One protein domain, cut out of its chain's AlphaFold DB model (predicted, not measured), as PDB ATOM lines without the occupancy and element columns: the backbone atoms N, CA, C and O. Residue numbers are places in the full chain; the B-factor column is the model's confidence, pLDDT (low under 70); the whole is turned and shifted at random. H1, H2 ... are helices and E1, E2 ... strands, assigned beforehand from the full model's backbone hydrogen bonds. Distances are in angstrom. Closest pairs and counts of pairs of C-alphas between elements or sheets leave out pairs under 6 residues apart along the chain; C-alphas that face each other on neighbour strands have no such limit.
ATOM      1  N   TYR A 531     -12.983   6.144 -43.332       97.81
ATOM      2  CA  TYR A 531     -13.709   6.262 -42.079       97.81
ATOM      3  C   TYR A 531     -13.614   7.684 -41.540       97.81
ATOM      4  O   TYR A 531     -12.529   8.262 -41.517       97.81
ATOM      5  N   ASP A 532     -14.735   8.223 -41.072       97.38
ATOM      6  CA  ASP A 532     -14.777   9.424 -40.241       97.38
ATOM      7  C   ASP A 532     -14.754   9.006 -38.767       97.38
ATOM      8  O   ASP A 532     -15.684   8.369 -38.259       97.38
ATOM      9  N   CYS A 533     -13.672   9.372 -38.084       96.44
ATOM     10  CA  CYS A 533     -13.456   9.112 -36.672       96.44
ATOM     11  C   CYS A 533     -13.485  10.417 -35.859       96.44
ATOM     12  O   CYS A 533     -12.513  10.721 -35.175       96.44
ATOM     13  N   ASP A 534     -14.608  11.149 -35.882       93.31
ATOM     14  CA  ASP A 534     -14.801  12.449 -35.190       93.31
ATOM     15  C   ASP A 534     -14.090  13.606 -35.908       93.31
ATOM     16  O   ASP A 534     -13.290  14.348 -35.341       93.31
ATOM     17  N   GLY A 535     -14.347  13.709 -37.214       94.50
ATOM     18  CA  GLY A 535     -13.755  14.688 -38.123       94.50
ATOM     19  C   GLY A 535     -12.356  14.315 -38.623       94.50
ATOM     20  O   GLY A 535     -11.880  14.908 -39.591       94.50
ATOM     21  N   GLU A 536     -11.706  13.325 -38.008       96.75
ATOM     22  CA  GLU A 536     -10.429  12.780 -38.466       96.75
ATOM     23  C   GLU A 536     -10.675  11.641 -39.460       96.75
ATOM     24  O   GLU A 536     -11.178  10.575 -39.098       96.75
ATOM     25  N   LEU A 537     -10.320  11.875 -40.725       97.38
ATOM     26  CA  LEU A 537     -10.549  10.916 -41.801       97.38
ATOM     27  C   LEU A 537      -9.392   9.919 -41.892       97.38
ATOM     28  O   LEU A 537      -8.233  10.318 -42.056       97.38
ATOM     29  N   VAL A 538      -9.693   8.622 -41.841       97.31
ATOM     30  CA  VAL A 538      -8.692   7.546 -41.930       97.31
ATOM     31  C   VAL A 538      -9.005   6.596 -43.073       97.31
ATOM     32  O   VAL A 538     -10.161   6.333 -43.389       97.31
ATOM     33  N   LYS A 539      -7.959   6.048 -43.686       95.94
ATOM     34  CA  LYS A 539      -8.072   4.967 -44.666       95.94
ATOM     35  C   LYS A 539      -7.124   3.838 -44.312       95.94
ATOM     36  O   LYS A 539      -5.988   4.080 -43.896       95.94
ATOM     37  N   CYS A 540      -7.580   2.614 -44.520       94.00
ATOM     38  CA  CYS A 540      -6.801   1.435 -44.191       94.00
ATOM     39  C   CYS A 540      -5.935   0.988 -45.367       94.00
ATOM     40  O   CYS A 540      -6.324   1.099 -46.529       94.00
ATOM     41  N   SER A 541      -4.773   0.420 -45.057       90.25
ATOM     42  CA  SER A 541      -3.795  -0.075 -46.038       90.25
ATOM     43  C   SER A 541      -4.334  -1.132 -47.008       90.25
ATOM     44  O   SER A 541      -3.872  -1.246 -48.146       90.25
ATOM     45  N   TRP A 542      -5.324  -1.904 -46.559       87.81
ATOM     46  CA  TRP A 542      -5.979  -2.959 -47.325       87.81
ATOM     47  C   TRP A 542      -7.136  -2.452 -48.201       87.81
ATOM     48  O   TRP A 542      -7.589  -3.192 -49.077       87.81
ATOM     49  N   GLN A 543      -7.598  -1.212 -48.001       86.56
ATOM     50  CA  GLN A 543      -8.647  -0.588 -48.809       86.56
ATOM     51  C   GLN A 543      -8.056   0.063 -50.061       86.56
ATOM     52  O   GLN A 543      -6.983   0.665 -50.027       86.56
ATOM     53  N   ALA A 544      -8.804   0.045 -51.163       88.38
ATOM     54  CA  ALA A 544      -8.460   0.796 -52.370       88.38
ATOM     55  C   ALA A 544      -8.943   2.267 -52.308       88.38
ATOM     56  O   ALA A 544      -9.313   2.850 -53.328       88.38
ATOM     57  N   SER A 545      -8.935   2.875 -51.114       91.56
ATOM     58  CA  SER A 545      -9.382   4.258 -50.900       91.56
ATOM     59  C   SER A 545      -8.529   5.260 -51.682       91.56
ATOM     60  O   SER A 545      -7.296   5.312 -51.591       91.56
ATOM     61  N   THR A 546      -9.221   6.112 -52.423       93.19
ATOM     62  CA  THR A 546      -8.699   7.244 -53.185       93.19
ATOM     63  C   THR A 546      -8.663   8.544 -52.376       93.19
ATOM     64  O   THR A 546      -8.115   9.539 -52.860       93.19
ATOM     65  N   CYS A 547      -9.171   8.548 -51.136       94.25
ATOM     66  CA  CYS A 547      -9.162   9.719 -50.264       94.25
ATOM     67  C   CYS A 547      -7.734  10.255 -50.054       94.25
ATOM     68  O   CYS A 547      -6.884   9.645 -49.396       94.25
ATOM     69  N   SER A 548      -7.451  11.420 -50.640       93.81
ATOM     70  CA  SER A 548      -6.123  12.049 -50.593       93.81
ATOM     71  C   SER A 548      -5.859  12.834 -49.306       93.81
ATOM     72  O   SER A 548      -4.703  13.092 -48.979       93.81
ATOM     73  N   THR A 549      -6.916  13.195 -48.577       95.06
ATOM     74  CA  THR A 549      -6.863  13.923 -47.301       95.06
ATOM     75  C   THR A 549      -6.853  13.006 -46.082       95.06
ATOM     76  O   THR A 549      -6.578  13.483 -44.989       95.06
ATOM     77  N   CYS A 550      -7.150  11.717 -46.257       97.00
ATOM     78  CA  CYS A 550      -7.222  10.752 -45.169       97.00
ATOM     79  C   CYS A 550      -5.833  10.322 -44.693       97.00
ATOM     80  O   CYS A 550      -4.933  10.072 -45.506       97.00
ATOM     81  N   THR A 551      -5.696  10.150 -43.383       97.25
ATOM     82  CA  THR A 551      -4.531   9.519 -42.758       97.25
ATOM     83  C   THR A 551      -4.492   8.045 -43.150       97.25
ATOM     84  O   THR A 551      -5.472   7.323 -42.964       97.25
ATOM     85  N   LEU A 552      -3.378   7.600 -43.735       97.31
ATOM     86  CA  LEU A 552      -3.149   6.182 -44.009       97.31
ATOM     87  C   LEU A 552      -2.786   5.481 -42.702       97.31
ATOM     88  O   LEU A 552      -1.827   5.885 -42.051       97.31
ATOM     89  N   VAL A 553      -3.534   4.436 -42.362       96.75
ATOM     90  CA  VAL A 553      -3.307   3.622 -41.169       96.75
ATOM     91  C   VAL A 553      -2.768   2.250 -41.578       96.75
ATOM     92  O   VAL A 553      -3.483   1.442 -42.183       96.75
ATOM     93  N   ASP A 554      -1.502   1.997 -41.232       94.88
ATOM     94  CA  ASP A 554      -0.797   0.727 -41.459       94.88
ATOM     95  C   ASP A 554      -0.493  -0.003 -40.131       94.88
ATOM     96  O   ASP A 554      -0.256  -1.214 -40.115       94.88
ATOM     97  N   SER A 555      -0.486   0.730 -39.016       94.56
ATOM     98  CA  SER A 555      -0.190   0.269 -37.662       94.56
ATOM     99  C   SER A 555      -1.000   1.053 -36.622       94.56
ATOM    100  O   SER A 555      -1.526   2.125 -36.907       94.56
ATOM    101  N   CYS A 556      -1.093   0.534 -35.395       93.38
ATOM    102  CA  CYS A 556      -1.872   1.166 -34.323       93.38
ATOM    103  C   CYS A 556      -1.428   2.594 -33.987       93.38
ATOM    104  O   CYS A 556      -2.257   3.418 -33.611       93.38
ATOM    105  N   ASP A 557      -0.139   2.894 -34.164       94.75
ATOM    106  CA  ASP A 557       0.432   4.218 -33.903       94.75
ATOM    107  C   ASP A 557       0.014   5.265 -34.954       94.75
ATOM    108  O   ASP A 557       0.198   6.462 -34.732       94.75
ATOM    109  N   ASP A 558      -0.545   4.834 -36.091       96.50
ATOM    110  CA  ASP A 558      -0.980   5.726 -37.170       96.50
ATOM    111  C   ASP A 558      -2.390   6.296 -36.938       96.50
ATOM    112  O   ASP A 558      -2.804   7.221 -37.644       96.50
ATOM    113  N   TYR A 559      -3.147   5.768 -35.967       96.62
ATOM    114  CA  TYR A 559      -4.481   6.281 -35.673       96.62
ATOM    115  C   TYR A 559      -4.416   7.732 -35.159       96.62
ATOM    116  O   TYR A 559      -3.684   8.031 -34.213       96.62
ATOM    117  N   PRO A 560      -5.198   8.661 -35.744       95.62
ATOM    118  CA  PRO A 560      -5.073  10.092 -35.461       95.62
ATOM    119  C   PRO A 560      -5.628  10.489 -34.090       95.62
ATOM    120  O   PRO A 560      -5.303  11.560 -33.574       95.62
ATOM    121  N   ASN A 561      -6.485   9.655 -33.496       94.81
ATOM    122  CA  ASN A 561      -7.090   9.897 -32.197       94.81
ATOM    123  C   ASN A 561      -7.506   8.586 -31.509       94.81
ATOM    124  O   ASN A 561      -7.555   7.524 -32.129       94.81
ATOM    125  N   GLN A 562      -7.845   8.693 -30.220       93.00
ATOM    126  CA  GLN A 562      -8.263   7.550 -29.404       93.00
ATOM    127  C   GLN A 562      -9.530   6.876 -29.947       93.00
ATOM    128  O   GLN A 562      -9.675   5.665 -29.862       93.00
ATOM    129  N   ARG A 563     -10.451   7.648 -30.535       93.31
ATOM    130  CA  ARG A 563     -11.694   7.108 -31.093       93.31
ATOM    131  C   ARG A 563     -11.418   6.133 -32.237       93.31
ATOM    132  O   ARG A 563     -12.045   5.082 -32.302       93.31
ATOM    133  N   ALA A 564     -10.487   6.490 -33.116       95.06
ATOM    134  CA  ALA A 564     -10.059   5.650 -34.220       95.06
ATOM    135  C   ALA A 564      -9.339   4.393 -33.720       95.06
ATOM    136  O   ALA A 564      -9.630   3.306 -34.208       95.06
ATOM    137  N   SER A 565      -8.465   4.519 -32.715       94.06
ATOM    138  CA  SER A 565      -7.767   3.360 -32.147       94.06
ATOM    139  C   SER A 565      -8.684   2.414 -31.371       94.06
ATOM    140  O   SER A 565      -8.503   1.207 -31.479       94.06
ATOM    141  N   ASP A 566      -9.668   2.941 -30.635       91.38
ATOM    142  CA  ASP A 566     -10.641   2.140 -29.876       91.38
ATOM    143  C   ASP A 566     -11.612   1.406 -30.810       91.38
ATOM    144  O   ASP A 566     -11.971   0.262 -30.559       91.38
ATOM    145  N   TYR A 567     -12.047   2.057 -31.897       93.88
ATOM    146  CA  TYR A 567     -12.952   1.443 -32.874       93.88
ATOM    147  C   TYR A 567     -12.253   0.432 -33.797       93.88
ATOM    148  O   TYR A 567     -12.907  -0.468 -34.339       93.88
ATOM    149  N   ASP A 568     -10.947   0.637 -34.005       94.00
ATOM    150  CA  ASP A 568     -10.054  -0.130 -34.873       94.00
ATOM    151  C   ASP A 568     -10.667  -0.452 -36.253       94.00
ATOM    152  O   ASP A 568     -10.839  -1.624 -36.611       94.00
ATOM    153  N   PRO A 569     -11.022   0.568 -37.065       94.31
ATOM    154  CA  PRO A 569     -11.657   0.343 -38.366       94.31
ATOM    155  C   PRO A 569     -10.778  -0.476 -39.324       94.31
ATOM    156  O   PRO A 569     -11.294  -1.148 -40.214       94.31
ATOM    157  N   CYS A 570      -9.456  -0.462 -39.134       93.69
ATOM    158  CA  CYS A 570      -8.519  -1.215 -39.961       93.69
ATOM    159  C   CYS A 570      -8.251  -2.644 -39.477       93.69
ATOM    160  O   CYS A 570      -7.550  -3.372 -40.186       93.69
ATOM    161  N   GLY A 571      -8.816  -3.058 -38.335       91.50
ATOM    162  CA  GLY A 571      -8.705  -4.421 -37.804       91.50
ATOM    163  C   GLY A 571      -7.273  -4.823 -37.450       91.50
ATOM    164  O   GLY A 571      -6.859  -5.954 -37.711       91.50
ATOM    165  N   LEU A 572      -6.493  -3.886 -36.912       91.88
ATOM    166  CA  LEU A 572      -5.086  -4.078 -36.568       91.88
ATOM    167  C   LEU A 572      -4.884  -4.761 -35.203       91.88
ATOM    168  O   LEU A 572      -3.770  -5.195 -34.899       91.88
ATOM    169  N   GLY A 573      -5.943  -4.894 -34.400       88.31
ATOM    170  CA  GLY A 573      -5.905  -5.477 -33.061       88.31
ATOM    171  C   GLY A 573      -5.246  -4.542 -32.051       88.31
ATOM    172  O   GLY A 573      -4.411  -4.982 -31.263       88.31
ATOM    173  N   CYS A 574      -5.588  -3.255 -32.106       81.19
ATOM    174  CA  CYS A 574      -4.909  -2.200 -31.352       81.19
ATOM    175  C   CYS A 574      -5.256  -2.114 -29.868       81.19
ATOM    176  O   CYS A 574      -4.805  -1.177 -29.211       81.19
ATOM    177  N   GLU A 575      -5.999  -3.084 -29.325       65.69
ATOM    178  CA  GLU A 575      -6.240  -3.164 -27.888       65.69
ATOM    179  C   GLU A 575      -4.907  -3.132 -27.126       65.69
ATOM    180  O   GLU A 575      -4.109  -4.079 -27.140       65.69
ATOM    181  N   GLU A 576      -4.673  -2.029 -26.416       48.78
ATOM    182  CA  GLU A 576      -3.662  -1.995 -25.378       48.78
ATOM    183  C   GLU A 576      -4.011  -3.075 -24.346       48.78
ATOM    184  O   GLU A 576      -5.127  -3.147 -23.827       48.78
ATOM    185  N   THR A 577      -3.029  -3.903 -23.983       37.72
ATOM    186  CA  THR A 577      -3.052  -4.627 -22.706       37.72
ATOM    187  C   THR A 577      -3.607  -3.718 -21.602       37.72
ATOM    188  O   THR A 577      -3.151  -2.578 -21.502       37.72
ATOM    189  N   PRO A 578      -4.529  -4.192 -20.744       35.19
ATOM    190  CA  PRO A 578      -5.229  -3.312 -19.818       35.19
ATOM    191  C   PRO A 578      -4.211  -2.613 -18.915       35.19
ATOM    192  O   PRO A 578      -3.321  -3.295 -18.382       35.19
ATOM    193  N   PRO A 579      -4.326  -1.297 -18.654       33.28
ATOM    194  CA  PRO A 579      -3.592  -0.724 -17.550       33.28
ATOM    195  C   PRO A 579      -4.083  -1.433 -16.287       33.28
ATOM    196  O   PRO A 579      -5.238  -1.331 -15.869       33.28
ATOM    197  N   THR A 580      -3.189  -2.219 -15.695       32.38
ATOM    198  CA  THR A 580      -3.317  -2.757 -14.346       32.38
ATOM    199  C   THR A 580      -3.905  -1.697 -13.412       32.38
ATOM    200  O   THR A 580      -3.303  -0.644 -13.234       32.38
ATOM    201  N   GLN A 581      -5.031  -2.034 -12.778       33.78
ATOM    202  CA  GLN A 581      -5.711  -1.280 -11.717       33.78
ATOM    203  C   GLN A 581      -6.304   0.085 -12.109       33.78
ATOM    204  O   GLN A 581      -5.660   1.118 -11.969       33.78
ATOM    205  N   CYS A 582      -7.615   0.114 -12.355       25.77
ATOM    206  CA  CYS A 582      -8.448   1.172 -11.784       25.77
ATOM    207  C   CYS A 582      -9.836   0.634 -11.424       25.77
ATOM    208  O   CYS A 582     -10.730   0.464 -12.246       25.77
ATOM    209  N   VAL A 583      -9.964   0.323 -10.142       28.84
ATOM    210  CA  VAL A 583     -11.212   0.085  -9.433       28.84
ATOM    211  C   VAL A 583     -11.944   1.429  -9.301       28.84
ATOM    212  O   VAL A 583     -11.373   2.367  -8.757       28.84
ATOM    213  N   LEU A 584     -13.217   1.454  -9.712       32.28
ATOM    214  CA  LEU A 584     -14.283   2.397  -9.326       32.28
ATOM    215  C   LEU A 584     -14.211   3.868  -9.806       32.28
ATOM    216  O   LEU A 584     -13.217   4.570  -9.678       32.28
ATOM    217  N   THR A 585     -15.403   4.347 -10.188       30.38
ATOM    218  CA  THR A 585     -15.865   5.739 -10.390       30.38
ATOM    219  C   THR A 585     -15.511   6.449 -11.707       30.38
ATOM    220  O   THR A 585     -14.468   7.078 -11.842       30.38
ATOM    221  N   ARG A 586     -16.479   6.510 -12.636       29.36
ATOM    222  CA  ARG A 586     -16.706   7.714 -13.452       29.36
ATOM    223  C   ARG A 586     -18.067   8.288 -13.082       29.36
ATOM    224  O   ARG A 586     -19.107   7.760 -13.452       29.36
ATOM    225  N   ALA A 587     -18.019   9.340 -12.279       29.02
ATOM    226  CA  ALA A 587     -19.149  10.170 -11.919       29.02
ATOM    227  C   ALA A 587     -18.983  11.545 -12.584       29.02
ATOM    228  O   ALA A 587     -17.863  12.033 -12.706       29.02
ATOM    229  N   TYR A 588     -20.123  12.154 -12.915       29.66
ATOM    230  CA  TYR A 588     -20.349  13.574 -13.202       29.66
ATOM    231  C   TYR A 588     -19.767  14.185 -14.485       29.66
ATOM    232  O   TYR A 588     -18.597  14.538 -14.560       29.66
ATOM    233  N   TRP A 589     -20.687  14.553 -15.380       28.94
ATOM    234  CA  TRP A 589     -20.726  15.910 -15.924       28.94
ATOM    235  C   TRP A 589     -22.078  16.552 -15.579       28.94
ATOM    236  O   TRP A 589     -23.087  16.327 -16.233       28.94
ATOM    237  N   GLN A 590     -22.087  17.340 -14.500       30.89
ATOM    238  CA  GLN A 590     -22.945  18.518 -14.375       30.89
ATOM    239  C   GLN A 590     -22.078  19.715 -14.753       30.89
ATOM    240  O   GLN A 590     -21.108  19.939 -14.034       30.89
ATOM    241  N   ILE A 591     -22.450  20.503 -15.768       32.81
ATOM    242  CA  ILE A 591     -22.193  21.954 -15.809       32.81
ATOM    243  C   ILE A 591     -23.353  22.641 -16.565       32.81
ATOM    244  O   ILE A 591     -23.472  22.470 -17.770       32.81
ATOM    245  N   VAL A 592     -24.107  23.439 -15.786       35.75
ATOM    246  CA  VAL A 592     -25.057  24.549 -16.073       35.75
ATOM    247  C   VAL A 592     -26.334  24.256 -16.859       35.75
ATOM    248  O   VAL A 592     -26.266  24.043 -18.084       35.75
TER     249      VAL A 592
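AT A GLANCE: This is residues 531 to 592 of the 592 residues of an uncharacterized protein of uncultured archaeon (UniProt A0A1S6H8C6). There is little regular structure: a small body mostly of loops holds a two-stranded sheet and one short helix, H1, and a long tail, residues 577 to 592, sticks out from it. The printed part has 62 residues, 13 of them in named elements, in the order E1, E2, H1; the sheet, E1 beside E2, is parallel and the class is mixed. The whole is only just loose, close to extended, with a radius of gyration of the C-alphas of 15.3 A, and flat, spanning 43 by 34 by 13 A.

IN THESE COORDINATES: E1, residues 537 to 540, measures 10.5 A and begins at C-alpha 537 (-10.549, 10.916, -41.801). E2, residues 551 to 553, measures 6.2 A. H1, residues 562 to 567, measures 8.4 A and ends at C-alpha 567 (-12.952, 1.443, -32.874).

HOW THE PARTS SIT: E1 and E2 are parallel at 33 degrees, with N 539 and O 551 within hydrogen-bond range at 2.9 A. Residues 531 to 532 pair antiparallel with residues 537 to 538 of E1. E1 and H1 are only just apart, closest 8.1 A. In H1 every O i to N i+4 pair is within hydrogen-bond range.

THE WHOLE: The C-alphas farthest apart, of Ala 544 and Val 592, are 46.4 A apart. The printed part has no cut, and both links are short. Residues 575 to 592 have pLDDT under 70.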